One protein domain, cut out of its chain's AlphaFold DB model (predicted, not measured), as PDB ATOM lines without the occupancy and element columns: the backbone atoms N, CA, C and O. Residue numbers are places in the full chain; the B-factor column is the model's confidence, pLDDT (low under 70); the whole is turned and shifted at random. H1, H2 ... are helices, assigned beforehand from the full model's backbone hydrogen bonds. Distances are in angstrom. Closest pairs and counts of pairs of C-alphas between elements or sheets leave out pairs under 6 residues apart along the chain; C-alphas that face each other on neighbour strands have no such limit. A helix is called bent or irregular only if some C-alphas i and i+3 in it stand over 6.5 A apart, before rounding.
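This is residues 113 to 201 of the 213 residues of an uncharacterized protein of candidate division WOR_3 bacterium SM23_42 (UniProt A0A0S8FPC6). Five helices make a small two-layered body: H1 and H5 lie side by side in one layer, running opposite ways, and H2 and H4 lie side by side in the other, also running opposite ways, with H1 crossing H2 steeply. The short H3 sits at one end of the second layer, where the backbone turns from H2 back into H4. The printed part has 89 residues with five named helices, in the order H1, H2, H3, H4, H5, and no named strand; the class is all helix. It is compact, with a radius of gyration of the C-alphas of 12.3 A, and rounded, spanning 36 by 29 by 24 A.

H1, residues 113 to 131, begins with C-alpha 113 at (42.923, 13.325, -38.383) and is 27.7 A long from first to last C-alpha. It is neither bent nor irregular, but only just: C-alphas 114 and 117 are 6.0 A apart. H2, residues 141 to 152, is 16.6 A long, and H3, residues 154 to 160, is 10.1 A long. H4, residues 164 to 177, begins with C-alpha 164 at (28.791, 22.809, -20.916) and is 19.9 A long. H5, residues 188 to 200, is 18.4 A long and ends with C-alpha 200 at (40.431, 8.944, -20.804).

H1 and H2 touch at a steep tilt of 62 degrees, opposite ways; their closest C-alphas, those of His 118 and Ala 148, are 4.6 A apart. With residues 121 to 129 alone, H1 touches H5 at a shallow tilt of 30 degrees, opposite ways; the closest C-alphas, of Ile 125 and Met 194, are 6.0 A apart. H2 and H4 touch at a shallow tilt of 6 degrees, opposite ways, closest at the C-alphas of Ile 147 and Ile 172, 6.1 A apart. H2 and H3 meet only through their link. H4 touches H3 with residues 164 to 168 alone, at a steep tilt of 51 degrees; the closest C-alphas, of Phe 157 and His 164, are 4.9 A apart. H4 and H5 are near each other, with 5 pairs of C-alphas within 10 A. H1 is apart from H3 and H4, and H5 from H2 and H3. In H2, H3 and H4 every O i to N i+4 pair is within hydrogen-bond range; in H1 13 of 15 are, and in H5 8 of 9.

The two C-alphas farthest apart, those of Asp 136 and Ile 159, are 35.8 A apart. The printed part has no cut and no long link; H2 to H3 and H3 to H4 are tight, while H1 to H2 and H4 to H5, with 9 and 10 residues between them, are short. The mean pLDDT of the printed part is 79.9, and residues 113 to 117 and 197 to 201 are under 70.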
ATOM      1  N   LEU A 113      42.431  14.114 -39.535       35.97
ATOM      2  CA  LEU A 113      42.923  13.325 -38.383       35.97
ATOM      3  C   LEU A 113      42.164  13.575 -37.081       35.97
ATOM      4  O   LEU A 113      42.000  12.657 -36.276       35.97
ATOM      5  N   ARG A 114      41.661  14.799 -36.886       41.72
ATOM      6  CA  ARG A 114      40.771  15.100 -35.758       41.72
ATOM      7  C   ARG A 114      39.459  14.328 -35.874       41.72
ATOM      8  O   ARG A 114      38.850  14.052 -34.855       41.72
ATOM      9  N   GLU A 115      39.032  13.933 -37.068       48.84
ATOM     10  CA  GLU A 115      37.763  13.227 -37.268       48.84
ATOM     11  C   GLU A 115      37.865  11.742 -36.885       48.84
ATOM     12  O   GLU A 115      36.967  11.218 -36.228       48.84
ATOM     13  N   GLY A 116      38.994  11.082 -37.177       53.59
ATOM     14  CA  GLY A 116      39.186   9.654 -36.892       53.59
ATOM     15  C   GLY A 116      39.088   9.284 -35.407       53.59
ATOM     16  O   GLY A 116      38.474   8.274 -35.064       53.59
ATOM     17  N   GLN A 117      39.623  10.118 -34.506       65.25
ATOM     18  CA  GLN A 117      39.508   9.879 -33.059       65.25
ATOM     19  C   GLN A 117      38.055   9.962 -32.574       65.25
ATOM     20  O   GLN A 117      37.628   9.126 -31.783       65.25
ATOM     21  N   HIS A 118      37.272  10.919 -33.080       70.81
ATOM     22  CA  HIS A 118      35.876  11.071 -32.679       70.81
ATOM     23  C   HIS A 118      35.027   9.926 -33.231       70.81
ATOM     24  O   HIS A 118      34.132   9.447 -32.542       70.81
ATOM     25  N   VAL A 119      35.351   9.423 -34.426       73.12
ATOM     26  CA  VAL A 119      34.738   8.205 -34.972       73.12
ATOM     27  C   VAL A 119      35.070   6.991 -34.101       73.12
ATOM     28  O   VAL A 119      34.171   6.230 -33.754       73.12
ATOM     29  N   ALA A 120      36.325   6.822 -33.678       70.50
ATOM     30  CA  ALA A 120      36.711   5.735 -32.775       70.50
ATOM     31  C   ALA A 120      35.990   5.820 -31.415       70.50
ATOM     32  O   ALA A 120      35.524   4.809 -30.893       70.50
ATOM     33  N   MET A 121      35.842   7.025 -30.862       74.44
ATOM     34  CA  MET A 121      35.091   7.250 -29.624       74.44
ATOM     35  C   MET A 121      33.594   6.974 -29.801       74.44
ATOM     36  O   MET A 121      32.993   6.344 -28.935       74.44
ATOM     37  N   ALA A 122      33.000   7.375 -30.928       78.31
ATOM     38  CA  ALA A 122      31.608   7.077 -31.254       78.31
ATOM     39  C   ALA A 122      31.358   5.564 -31.386       78.31
ATOM     40  O   ALA A 122      30.366   5.052 -30.867       78.31
ATOM     41  N   LEU A 123      32.289   4.828 -31.998       79.62
ATOM     42  CA  LEU A 123      32.250   3.363 -32.033       79.62
ATOM     43  C   LEU A 123      32.348   2.759 -30.625       79.62
ATOM     44  O   LEU A 123      31.624   1.822 -30.309       79.62
ATOM     45  N   HIS A 124      33.178   3.322 -29.747       81.62
ATOM     46  CA  HIS A 124      33.280   2.835 -28.374       81.62
ATOM     47  C   HIS A 124      32.020   3.130 -27.537       81.62
ATOM     48  O   HIS A 124      31.632   2.327 -26.690       81.62
ATOM     49  N   ILE A 125      31.332   4.248 -27.805       86.25
ATOM     50  CA  ILE A 125      30.004   4.531 -27.240       86.25
ATOM     51  C   ILE A 125      28.995   3.463 -27.686       86.25
ATOM     52  O   ILE A 125      28.253   2.952 -26.847       86.25
ATOM     53  N   ASN A 126      29.003   3.079 -28.967       85.94
ATOM     54  CA  ASN A 126      28.180   1.975 -29.468       85.94
ATOM     55  C   ASN A 126      28.481   0.659 -28.732       85.94
ATOM     56  O   ASN A 126      27.560   0.016 -28.235       85.94
ATOM     57  N   ASP A 127      29.759   0.310 -28.552       83.00
ATOM     58  CA  ASP A 127      30.150  -0.892 -27.801       83.00
ATOM     59  C   ASP A 127      29.617  -0.879 -26.359       83.00
ATOM     60  O   ASP A 127      29.169  -1.909 -25.851       83.00
ATOM     61  N   ILE A 128      29.649   0.277 -25.681       84.50
ATOM     62  CA  ILE A 128      29.078   0.430 -24.335       84.50
ATOM     63  C   ILE A 128      27.573   0.196 -24.362       84.50
ATOM     64  O   ILE A 128      27.070  -0.544 -23.517       84.50
ATOM     65  N   LEU A 129      26.860   0.811 -25.306       88.19
ATOM     66  CA  LEU A 129      25.409   0.681 -25.419       88.19
ATOM     67  C   LEU A 129      24.991  -0.773 -25.658       88.19
ATOM     68  O   LEU A 129      24.077  -1.259 -24.989       88.19
ATOM     69  N   VAL A 130      25.693  -1.487 -26.539       84.75
ATOM     70  CA  VAL A 130      25.463  -2.917 -26.795       84.75
ATOM     71  C   VAL A 130      25.787  -3.746 -25.548       84.75
ATOM     72  O   VAL A 130      24.983  -4.568 -25.106       84.75
ATOM     73  N   LYS A 131      26.949  -3.518 -24.925       85.62
ATOM     74  CA  LYS A 131      27.408  -4.282 -23.754       85.62
ATOM     75  C   LYS A 131      26.501  -4.106 -22.538       85.62
ATOM     76  O   LYS A 131      26.244  -5.072 -21.819       85.62
ATOM     77  N   ASP A 132      26.015  -2.891 -22.320       85.94
ATOM     78  CA  ASP A 132      25.085  -2.566 -21.241       85.94
ATOM     79  C   ASP A 132      23.634  -2.959 -21.581       85.94
ATOM     80  O   ASP A 132      22.754  -2.784 -20.743       85.94
ATOM     81  N   ARG A 133      23.383  -3.552 -22.761       88.06
ATOM     82  CA  ARG A 133      22.054  -3.972 -23.250       88.06
ATOM     83  C   ARG A 133      21.062  -2.812 -23.371       88.06
ATOM     84  O   ARG A 133      19.863  -2.976 -23.140       88.06
ATOM     85  N   MET A 134      21.575  -1.629 -23.700       90.06
ATOM     86  CA  MET A 134      20.764  -0.441 -23.968       90.06
ATOM     87  C   MET A 134      20.175  -0.472 -25.373       90.06
ATOM     88  O   MET A 134      19.045  -0.032 -25.568       90.06
ATOM     89  N   ILE A 135      20.920  -1.043 -26.317       89.69
ATOM     90  CA  ILE A 135      20.491  -1.282 -27.692       89.69
ATOM     91  C   ILE A 135      20.677  -2.762 -28.026       89.69
ATOM     92  O   ILE A 135      21.597  -3.409 -27.520       89.69
ATOM     93  N   ASP A 136      19.780  -3.294 -28.852       85.38
ATOM     94  CA  ASP A 136      19.769  -4.712 -29.239       85.38
ATOM     95  C   ASP A 136      20.523  -4.960 -30.567       85.38
ATOM     96  O   ASP A 136      20.783  -6.103 -30.943       85.38
ATOM     97  N   SER A 137      20.914  -3.887 -31.262       87.00
ATOM     98  CA  SER A 137      21.730  -3.889 -32.480       87.00
ATOM     99  C   SER A 137      22.683  -2.697 -32.487       87.00
ATOM    100  O   SER A 137      22.433  -1.714 -31.791       87.00
ATOM    101  N   ASP A 138      23.734  -2.761 -33.305       83.62
ATOM    102  CA  ASP A 138      24.628  -1.622 -33.526       83.62
ATOM    103  C   ASP A 138      23.866  -0.394 -34.049       83.62
ATOM    104  O   ASP A 138      22.905  -0.519 -34.817       83.62
ATOM    105  N   LEU A 139      24.339   0.791 -33.663       84.94
ATOM    106  CA  LEU A 139      23.895   2.064 -34.224       84.94
ATOM    107  C   LEU A 139      24.178   2.129 -35.727       84.94
ATOM    108  O   LEU A 139      25.156   1.567 -36.236       84.94
ATOM    109  N   THR A 140      23.357   2.886 -36.452       83.75
ATOM    110  CA  THR A 140      23.595   3.080 -37.883       83.75
ATOM    111  C   THR A 140      24.889   3.862 -38.137       83.75
ATOM    112  O   THR A 140      25.323   4.683 -37.324       83.75
ATOM    113  N   LYS A 141      25.513   3.654 -39.307       78.31
ATOM    114  CA  LYS A 141      26.722   4.403 -39.707       78.31
ATOM    115  C   LYS A 141      26.506   5.918 -39.652       78.31
ATOM    116  O   LYS A 141      27.406   6.649 -39.256       78.31
ATOM    117  N   GLU A 142      25.316   6.374 -40.035       79.94
ATOM    118  CA  GLU A 142      24.938   7.786 -39.992       79.94
ATOM    119  C   GLU A 142      24.913   8.317 -38.555       79.94
ATOM    120  O   GLU A 142      25.514   9.353 -38.272       79.94
ATOM    121  N   THR A 143      24.315   7.573 -37.625       84.56
ATOM    122  CA  THR A 143      24.309   7.924 -36.200       84.56
ATOM    123  C   THR A 143      25.717   7.964 -35.621       84.56
ATOM    124  O   THR A 143      26.061   8.927 -34.941       84.56
ATOM    125  N   ILE A 144      26.571   6.985 -35.936       82.12
ATOM    126  CA  ILE A 144      27.980   6.984 -35.506       82.12
ATOM    127  C   ILE A 144      28.701   8.255 -35.973       82.12
ATOM    128  O   ILE A 144      29.413   8.882 -35.187       82.12
ATOM    129  N   LEU A 145      28.498   8.671 -37.226       81.69
ATOM    130  CA  LEU A 145      29.096   9.898 -37.755       81.69
ATOM    131  C   LEU A 145      28.541  11.152 -37.071       81.69
ATOM    132  O   LEU A 145      29.308  12.058 -36.752       81.69
ATOM    133  N   ARG A 146      27.235  11.205 -36.790       81.06
ATOM    134  CA  ARG A 146      26.616  12.328 -36.064       81.06
ATOM    135  C   ARG A 146      27.104  12.419 -34.618       81.06
ATOM    136  O   ARG A 146      27.379  13.520 -34.148       81.06
ATOM    137  N   ILE A 147      27.299  11.286 -33.939       85.81
ATOM    138  CA  ILE A 147      27.937  11.242 -32.614       85.81
ATOM    139  C   ILE A 147      29.367  11.767 -32.727       85.81
ATOM    140  O   ILE A 147      29.742  12.655 -31.971       85.81
ATOM    141  N   ALA A 148      30.155  11.292 -33.694       79.69
ATOM    142  CA  ALA A 148      31.523  11.767 -33.899       79.69
ATOM    143  C   ALA A 148      31.585  13.289 -34.146       79.69
ATOM    144  O   ALA A 148      32.438  13.979 -33.589       79.69
ATOM    145  N   GLN A 149      30.647  13.834 -34.924       79.94
ATOM    146  CA  GLN A 149      30.519  15.278 -35.128       79.94
ATOM    147  C   GLN A 149      30.184  16.014 -33.828       79.94
ATOM    148  O   GLN A 149      30.819  17.025 -33.539       79.94
ATOM    149  N   ALA A 150      29.242  15.520 -33.024       86.50
ATOM    150  CA  ALA A 150      28.918  16.118 -31.730       86.50
ATOM    151  C   ALA A 150      30.118  16.071 -30.767       86.50
ATOM    152  O   ALA A 150      30.455  17.082 -30.155       86.50
ATOM    153  N   LEU A 151      30.846  14.948 -30.720       83.19
ATOM    154  CA  LEU A 151      32.081  14.808 -29.939       83.19
ATOM    155  C   LEU A 151      33.147  15.839 -30.343       83.19
ATOM    156  O   LEU A 151      33.840  16.371 -29.482       83.19
ATOM    157  N   SER A 152      33.246  16.170 -31.635       78.69
ATOM    158  CA  SER A 152      34.192  17.178 -32.136       78.69
ATOM    159  C   SER A 152      33.884  18.611 -31.684       78.69
ATOM    160  O   SER A 152      34.747  19.483 -31.775       78.69
ATOM    161  N   LYS A 153      32.666  18.856 -31.183       78.69
ATOM    162  CA  LYS A 153      32.199  20.164 -30.710       78.69
ATOM    163  C   LYS A 153      32.340  20.345 -29.197       78.69
ATOM    164  O   LYS A 153      31.861  21.351 -28.683       78.69
ATOM    165  N   GLU A 154      32.969  19.424 -28.463       79.50
ATOM    166  CA  GLU A 154      33.084  19.531 -26.997       79.50
ATOM    167  C   GLU A 154      33.659  20.890 -26.557       79.50
ATOM    168  O   GLU A 154      33.044  21.583 -25.739       79.50
ATOM    169  N   ASP A 155      34.747  21.335 -27.196       72.12
ATOM    170  CA  ASP A 155      35.400  22.612 -26.886       72.12
ATOM    171  C   ASP A 155      34.448  23.804 -27.081       72.12
ATOM    172  O   ASP A 155      34.466  24.766 -26.310       72.12
ATOM    173  N   PHE A 156      33.577  23.736 -28.093       75.50
ATOM    174  CA  PHE A 156      32.578  24.769 -28.348       75.50
ATOM    175  C   PHE A 156      31.585  24.876 -27.189       75.50
ATOM    176  O   PHE A 156      31.273  25.987 -26.752       75.50
ATOM    177  N   PHE A 157      31.117  23.747 -26.646       73.19
ATOM    178  CA  PHE A 157      30.235  23.767 -25.479       73.19
ATOM    179  C   PHE A 157      30.938  24.317 -24.249       73.19
ATOM    180  O   PHE A 157      30.339  25.118 -23.530       73.19
ATOM    181  N   ARG A 158      32.199  23.920 -24.037       73.38
ATOM    182  CA  ARG A 158      33.021  24.366 -22.907       73.38
ATOM    183  C   ARG A 158      33.212  25.879 -22.886       73.38
ATOM    184  O   ARG A 158      33.149  26.478 -21.820       73.38
ATOM    185  N   ILE A 159      33.405  26.490 -24.054       77.56
ATOM    186  CA  ILE A 159      33.577  27.943 -24.190       77.56
ATOM    187  C   ILE A 159      32.237  28.683 -24.081       77.56
ATOM    188  O   ILE A 159      32.175  29.773 -23.518       77.56
ATOM    189  N   LYS A 160      31.161  28.125 -24.648       79.81
ATOM    190  CA  LYS A 160      29.892  28.845 -24.827       79.81
ATOM    191  C   LYS A 160      28.951  28.786 -23.621       79.81
ATOM    192  O   LYS A 160      28.117  29.681 -23.477       79.81
ATOM    193  N   TYR A 161      29.023  27.746 -22.792       74.81
ATOM    194  CA  TYR A 161      28.028  27.501 -21.744       74.81
ATOM    195  C   TYR A 161      28.661  27.192 -20.383       74.81
ATOM    196  O   TYR A 161      29.457  26.266 -20.263       74.81
ATOM    197  N   ASP A 162      28.172  27.837 -19.319       74.44
ATOM    198  CA  ASP A 162      28.585  27.534 -17.934       74.44
ATOM    199  C   ASP A 162      28.346  26.060 -17.565       74.44
ATOM    200  O   ASP A 162      29.168  25.405 -16.928       74.44
ATOM    201  N   ARG A 163      27.214  25.500 -18.012       81.75
ATOM    202  CA  ARG A 163      26.859  24.080 -17.836       81.75
ATOM    203  C   ARG A 163      27.175  23.254 -19.085       81.75
ATOM    204  O   ARG A 163      26.335  22.473 -19.525       81.75
ATOM    205  N   HIS A 164      28.362  23.434 -19.660       77.94
ATOM    206  CA  HIS A 164      28.791  22.809 -20.916       77.94
ATOM    207  C   HIS A 164      28.496  21.306 -21.019       77.94
ATOM    208  O   HIS A 164      27.885  20.893 -22.000       77.94
ATOM    209  N   LEU A 165      28.822  20.504 -19.996       79.44
ATOM    210  CA  LEU A 165      28.574  19.054 -20.019       79.44
ATOM    211  C   LEU A 165      27.095  18.707 -20.208       79.44
ATOM    212  O   LEU A 165      26.777  17.769 -20.929       79.44
ATOM    213  N   LYS A 166      26.182  19.473 -19.596       83.38
ATOM    214  CA  LYS A 166      24.741  19.247 -19.755       83.38
ATOM    215  C   LYS A 166      24.340  19.396 -21.221       83.38
ATOM    216  O   LYS A 166      23.688  18.513 -21.759       83.38
ATOM    217  N   TYR A 167      24.720  20.507 -21.845       82.19
ATOM    218  CA  TYR A 167      24.329  20.814 -23.222       82.19
ATOM    219  C   TYR A 167      25.029  19.912 -24.241       82.19
ATOM    220  O   TYR A 167      24.414  19.498 -25.216       82.19
ATOM    221  N   PHE A 168      26.280  19.545 -23.971       86.75
ATOM    222  CA  PHE A 168      27.020  18.587 -24.777       86.75
ATOM    223  C   PHE A 168      26.357  17.201 -24.773       86.75
ATOM    224  O   PHE A 168      26.098  16.635 -25.833       86.75
ATOM    225  N   PHE A 169      26.020  16.662 -23.595       87.19
ATOM    226  CA  PHE A 169      25.342  15.365 -23.515       87.19
ATOM    227  C   PHE A 169      23.912  15.401 -24.051       87.19
ATOM    228  O   PHE A 169      23.461  14.390 -24.577       87.19
ATOM    229  N   GLN A 170      23.231  16.548 -23.990       88.19
ATOM    230  CA  GLN A 170      21.944  16.728 -24.665       88.19
ATOM    231  C   GLN A 170      22.070  16.591 -26.190       88.19
ATOM    232  O   GLN A 170      21.245  15.909 -26.782       88.19
ATOM    233  N   GLU A 171      23.115  17.136 -26.829       89.50
ATOM    234  CA  GLU A 171      23.319  16.935 -28.279       89.50
ATOM    235  C   GLU A 171      23.567  15.450 -28.611       89.50
ATOM    236  O   GLU A 171      23.031  14.929 -29.587       89.50
ATOM    237  N   ILE A 172      24.323  14.732 -27.773       91.06
ATOM    238  CA  ILE A 172      24.536  13.284 -27.942       91.06
ATOM    239  C   ILE A 172      23.229  12.499 -27.743       91.06
ATOM    240  O   ILE A 172      22.940  11.584 -28.514       91.06
ATOM    241  N   GLU A 173      22.432  12.854 -26.737       92.06
ATOM    242  CA  GLU A 173      21.125  12.251 -26.466       92.06
ATOM    243  C   GLU A 173      20.148  12.475 -27.625       92.06
ATOM    244  O   GLU A 173      19.491  11.529 -28.056       92.06
ATOM    245  N   GLU A 174      20.104  13.682 -28.192       92.06
ATOM    246  CA  GLU A 174      19.292  13.994 -29.372       92.06
ATOM    247  C   GLU A 174      19.685  13.124 -30.572       92.06
ATOM    248  O   GLU A 174      18.815  12.551 -31.234       92.06
ATOM    249  N   VAL A 175      20.987  12.956 -30.829       92.69
ATOM    250  CA  VAL A 175      21.473  12.075 -31.902       92.69
ATOM    251  C   VAL A 175      21.042  10.628 -31.657       92.69
ATOM    252  O   VAL A 175      20.481  10.006 -32.560       92.69
ATOM    253  N   LEU A 176      21.242  10.108 -30.444       92.12
ATOM    254  CA  LEU A 176      20.859   8.739 -30.086       92.12
ATOM    255  C   LEU A 176      19.346   8.525 -30.173       92.12
ATOM    256  O   LEU A 176      18.912   7.517 -30.709       92.12
ATOM    257  N   SER A 177      18.535   9.491 -29.736       91.00
ATOM    258  CA  SER A 177      17.068   9.398 -29.787       91.00
ATOM    259  C   SER A 177      16.503   9.291 -31.209       91.00
ATOM    260  O   SER A 177      15.378   8.829 -31.394       91.00
ATOM    261  N   SER A 178      17.279   9.713 -32.213       90.38
ATOM    262  CA  SER A 178      16.906   9.597 -33.624       90.38
ATOM    263  C   SER A 178      17.264   8.247 -34.254       90.38
ATOM    264  O   SER A 178      16.813   7.966 -35.364       90.38
ATOM    265  N   ASP A 179      18.049   7.408 -33.568       92.38
ATOM    266  CA  ASP A 179      18.432   6.087 -34.065       92.38
ATOM    267  C   ASP A 179      17.385   5.025 -33.679       92.38
ATOM    268  O   ASP A 179      17.007   4.924 -32.507       92.38
ATOM    269  N   PRO A 180      16.924   4.186 -34.626       89.25
ATOM    270  CA  PRO A 180      15.920   3.159 -34.350       89.25
ATOM    271  C   PRO A 180      16.372   2.097 -33.335       89.25
ATOM    272  O   PRO A 180      15.520   1.454 -32.721       89.25
ATOM    273  N   ALA A 181      17.680   1.900 -33.136       88.50
ATOM    274  CA  ALA A 181      18.202   0.971 -32.138       88.50
ATOM    275  C   ALA A 181      18.025   1.490 -30.697       88.50
ATOM    276  O   ALA A 181      18.015   0.699 -29.751       88.50
ATOM    277  N   CYS A 182      17.850   2.803 -30.516       87.88
ATOM    278  CA  CYS A 182      17.726   3.466 -29.222       87.88
ATOM    279  C   CYS A 182      16.257   3.694 -28.836       87.88
ATOM    280  O   CYS A 182      15.711   4.781 -28.986       87.88
ATOM    281  N   ASN A 183      15.613   2.670 -28.275       81.12
ATOM    282  CA  ASN A 183      14.217   2.743 -27.816       81.12
ATOM    283  C   ASN A 183      14.050   2.770 -26.285       81.12
ATOM    284  O   ASN A 183      12.924   2.820 -25.783       81.12
ATOM    285  N   LYS A 184      15.154   2.719 -25.533       83.75
ATOM    286  CA  LYS A 184      15.166   2.684 -24.066       83.75
ATOM    287  C   LYS A 184      15.885   3.917 -23.512       83.75
ATOM    288  O   LYS A 184      16.883   4.346 -24.091       83.75
ATOM    289  N   PRO A 185      15.426   4.470 -22.376       86.88
ATOM    290  CA  PRO A 185      16.151   5.533 -21.694       86.88
ATOM    291  C   PRO A 185      17.506   5.016 -21.199       86.88
ATOM    292  O   PRO A 185      17.588   3.940 -20.603       86.88
ATOM    293  N   ILE A 186      18.563   5.798 -21.421       87.44
ATOM    294  CA  ILE A 186      19.927   5.442 -21.021       87.44
ATOM    295  C   ILE A 186      20.116   5.771 -19.525       87.44
ATOM    296  O   ILE A 186      19.958   6.929 -19.125       87.44
ATOM    297  N   PRO A 187      20.467   4.793 -18.668       87.50
ATOM    298  CA  PRO A 187      20.709   5.022 -17.251       87.50
ATOM    299  C   PRO A 187      21.892   5.960 -17.008       87.50
ATOM    300  O   PRO A 187      22.898   5.922 -17.718       87.50
ATOM    301  N   ALA A 188      21.833   6.722 -15.913       84.00
ATOM    302  CA  ALA A 188      22.895   7.652 -15.515       84.00
ATOM    303  C   ALA A 188      24.288   6.996 -15.427       84.00
ATOM    304  O   ALA A 188      25.297   7.619 -15.751       84.00
ATOM    305  N   PHE A 189      24.363   5.723 -15.025       82.56
ATOM    306  CA  PHE A 189      25.635   5.002 -14.952       82.56
ATOM    307  C   PHE A 189      26.240   4.711 -16.333       82.56
ATOM    308  O   PHE A 189      27.457   4.764 -16.494       82.56
ATOM    309  N   THR A 190      25.415   4.444 -17.345       84.94
ATOM    310  CA  THR A 190      25.884   4.247 -18.723       84.94
ATOM    311  C   THR A 190      26.338   5.578 -19.323       84.94
ATOM    312  O   THR A 190      27.410   5.624 -19.925       84.94
ATOM    313  N   TRP A 191      25.631   6.679 -19.043       84.31
ATOM    314  CA  TRP A 191      26.112   8.033 -19.359       84.31
ATOM    315  C   TRP A 191      27.476   8.334 -18.730       84.31
ATOM    316  O   TRP A 191      28.376   8.836 -19.403       84.31
ATOM    317  N   PHE A 192      27.675   7.962 -17.464       82.06
ATOM    318  CA  PHE A 192      28.965   8.116 -16.792       82.06
ATOM    319  C   PHE A 192      30.093   7.324 -17.480       82.06
ATOM    320  O   PHE A 192      31.202   7.839 -17.618       82.06
ATOM    321  N   LYS A 193      29.828   6.100 -17.960       79.44
ATOM    322  CA  LYS A 193      30.815   5.322 -18.732       79.44
ATOM    323  C   LYS A 193      31.149   5.972 -20.075       79.44
ATOM    324  O   LYS A 193      32.299   5.940 -20.484       79.44
ATOM    325  N   MET A 194      30.172   6.568 -20.759       81.88
ATOM    326  CA  MET A 194      30.446   7.317 -21.991       81.88
ATOM    327  C   MET A 194      31.312   8.544 -21.707       81.88
ATOM    328  O   MET A 194      32.269   8.820 -22.426       81.88
ATOM    329  N   TYR A 195      31.026   9.246 -20.608       78.00
ATOM    330  CA  TYR A 195      31.821  10.384 -20.165       78.00
ATOM    331  C   TYR A 195      33.265  10.010 -19.816       78.00
ATOM    332  O   TYR A 195      34.193  10.747 -20.143       78.00
ATOM    333  N   SER A 196      33.492   8.850 -19.201       73.50
ATOM    334  CA  SER A 196      34.852   8.426 -18.869       73.50
ATOM    335  C   SER A 196      35.714   8.145 -20.105       73.50
ATOM    336  O   SER A 196      36.929   8.310 -20.017       73.50
ATOM    337  N   ILE A 197      35.123   7.824 -21.266       69.38
ATOM    338  CA  ILE A 197      35.849   7.741 -22.549       69.38
ATOM    339  C   ILE A 197      36.423   9.108 -22.926       69.38
ATOM    340  O   ILE A 197      37.582   9.200 -23.328       69.38
ATOM    341  N   LEU A 198      35.624  10.168 -22.775       66.69
ATOM    342  CA  LEU A 198      36.051  11.540 -23.061       66.69
ATOM    343  C   LEU A 198      37.214  11.929 -22.153       66.69
ATOM    344  O   LEU A 198      38.241  12.387 -22.634       66.69
ATOM    345  N   LEU A 199      37.113  11.635 -20.856       61.94
ATOM    346  CA  LEU A 199      38.177  11.931 -19.894       61.94
ATOM    347  C   LEU A 199      39.448  11.084 -20.074       61.94
ATOM    348  O   LEU A 199      40.540  11.528 -19.716       61.94
ATOM    349  N   ALA A 200      39.314   9.855 -20.576       53.72
ATOM    350  CA  ALA A 200      40.431   8.944 -20.804       53.72
ATOM    351  C   ALA A 200      41.167   9.215 -22.123       53.72
ATOM    352  O   ALA A 200      42.299   8.756 -22.282       53.72
ATOM    353  N   ALA A 201      40.568   9.965 -23.056       55.44
ATOM    354  CA  ALA A 201      41.261  10.418 -24.251       55.44
ATOM    355  C   ALA A 201      42.374  11.408 -23.830       55.44
ATOM    356  O   ALA A 201      42.076  12.481 -23.301       55.44
TER     357      ALA A 201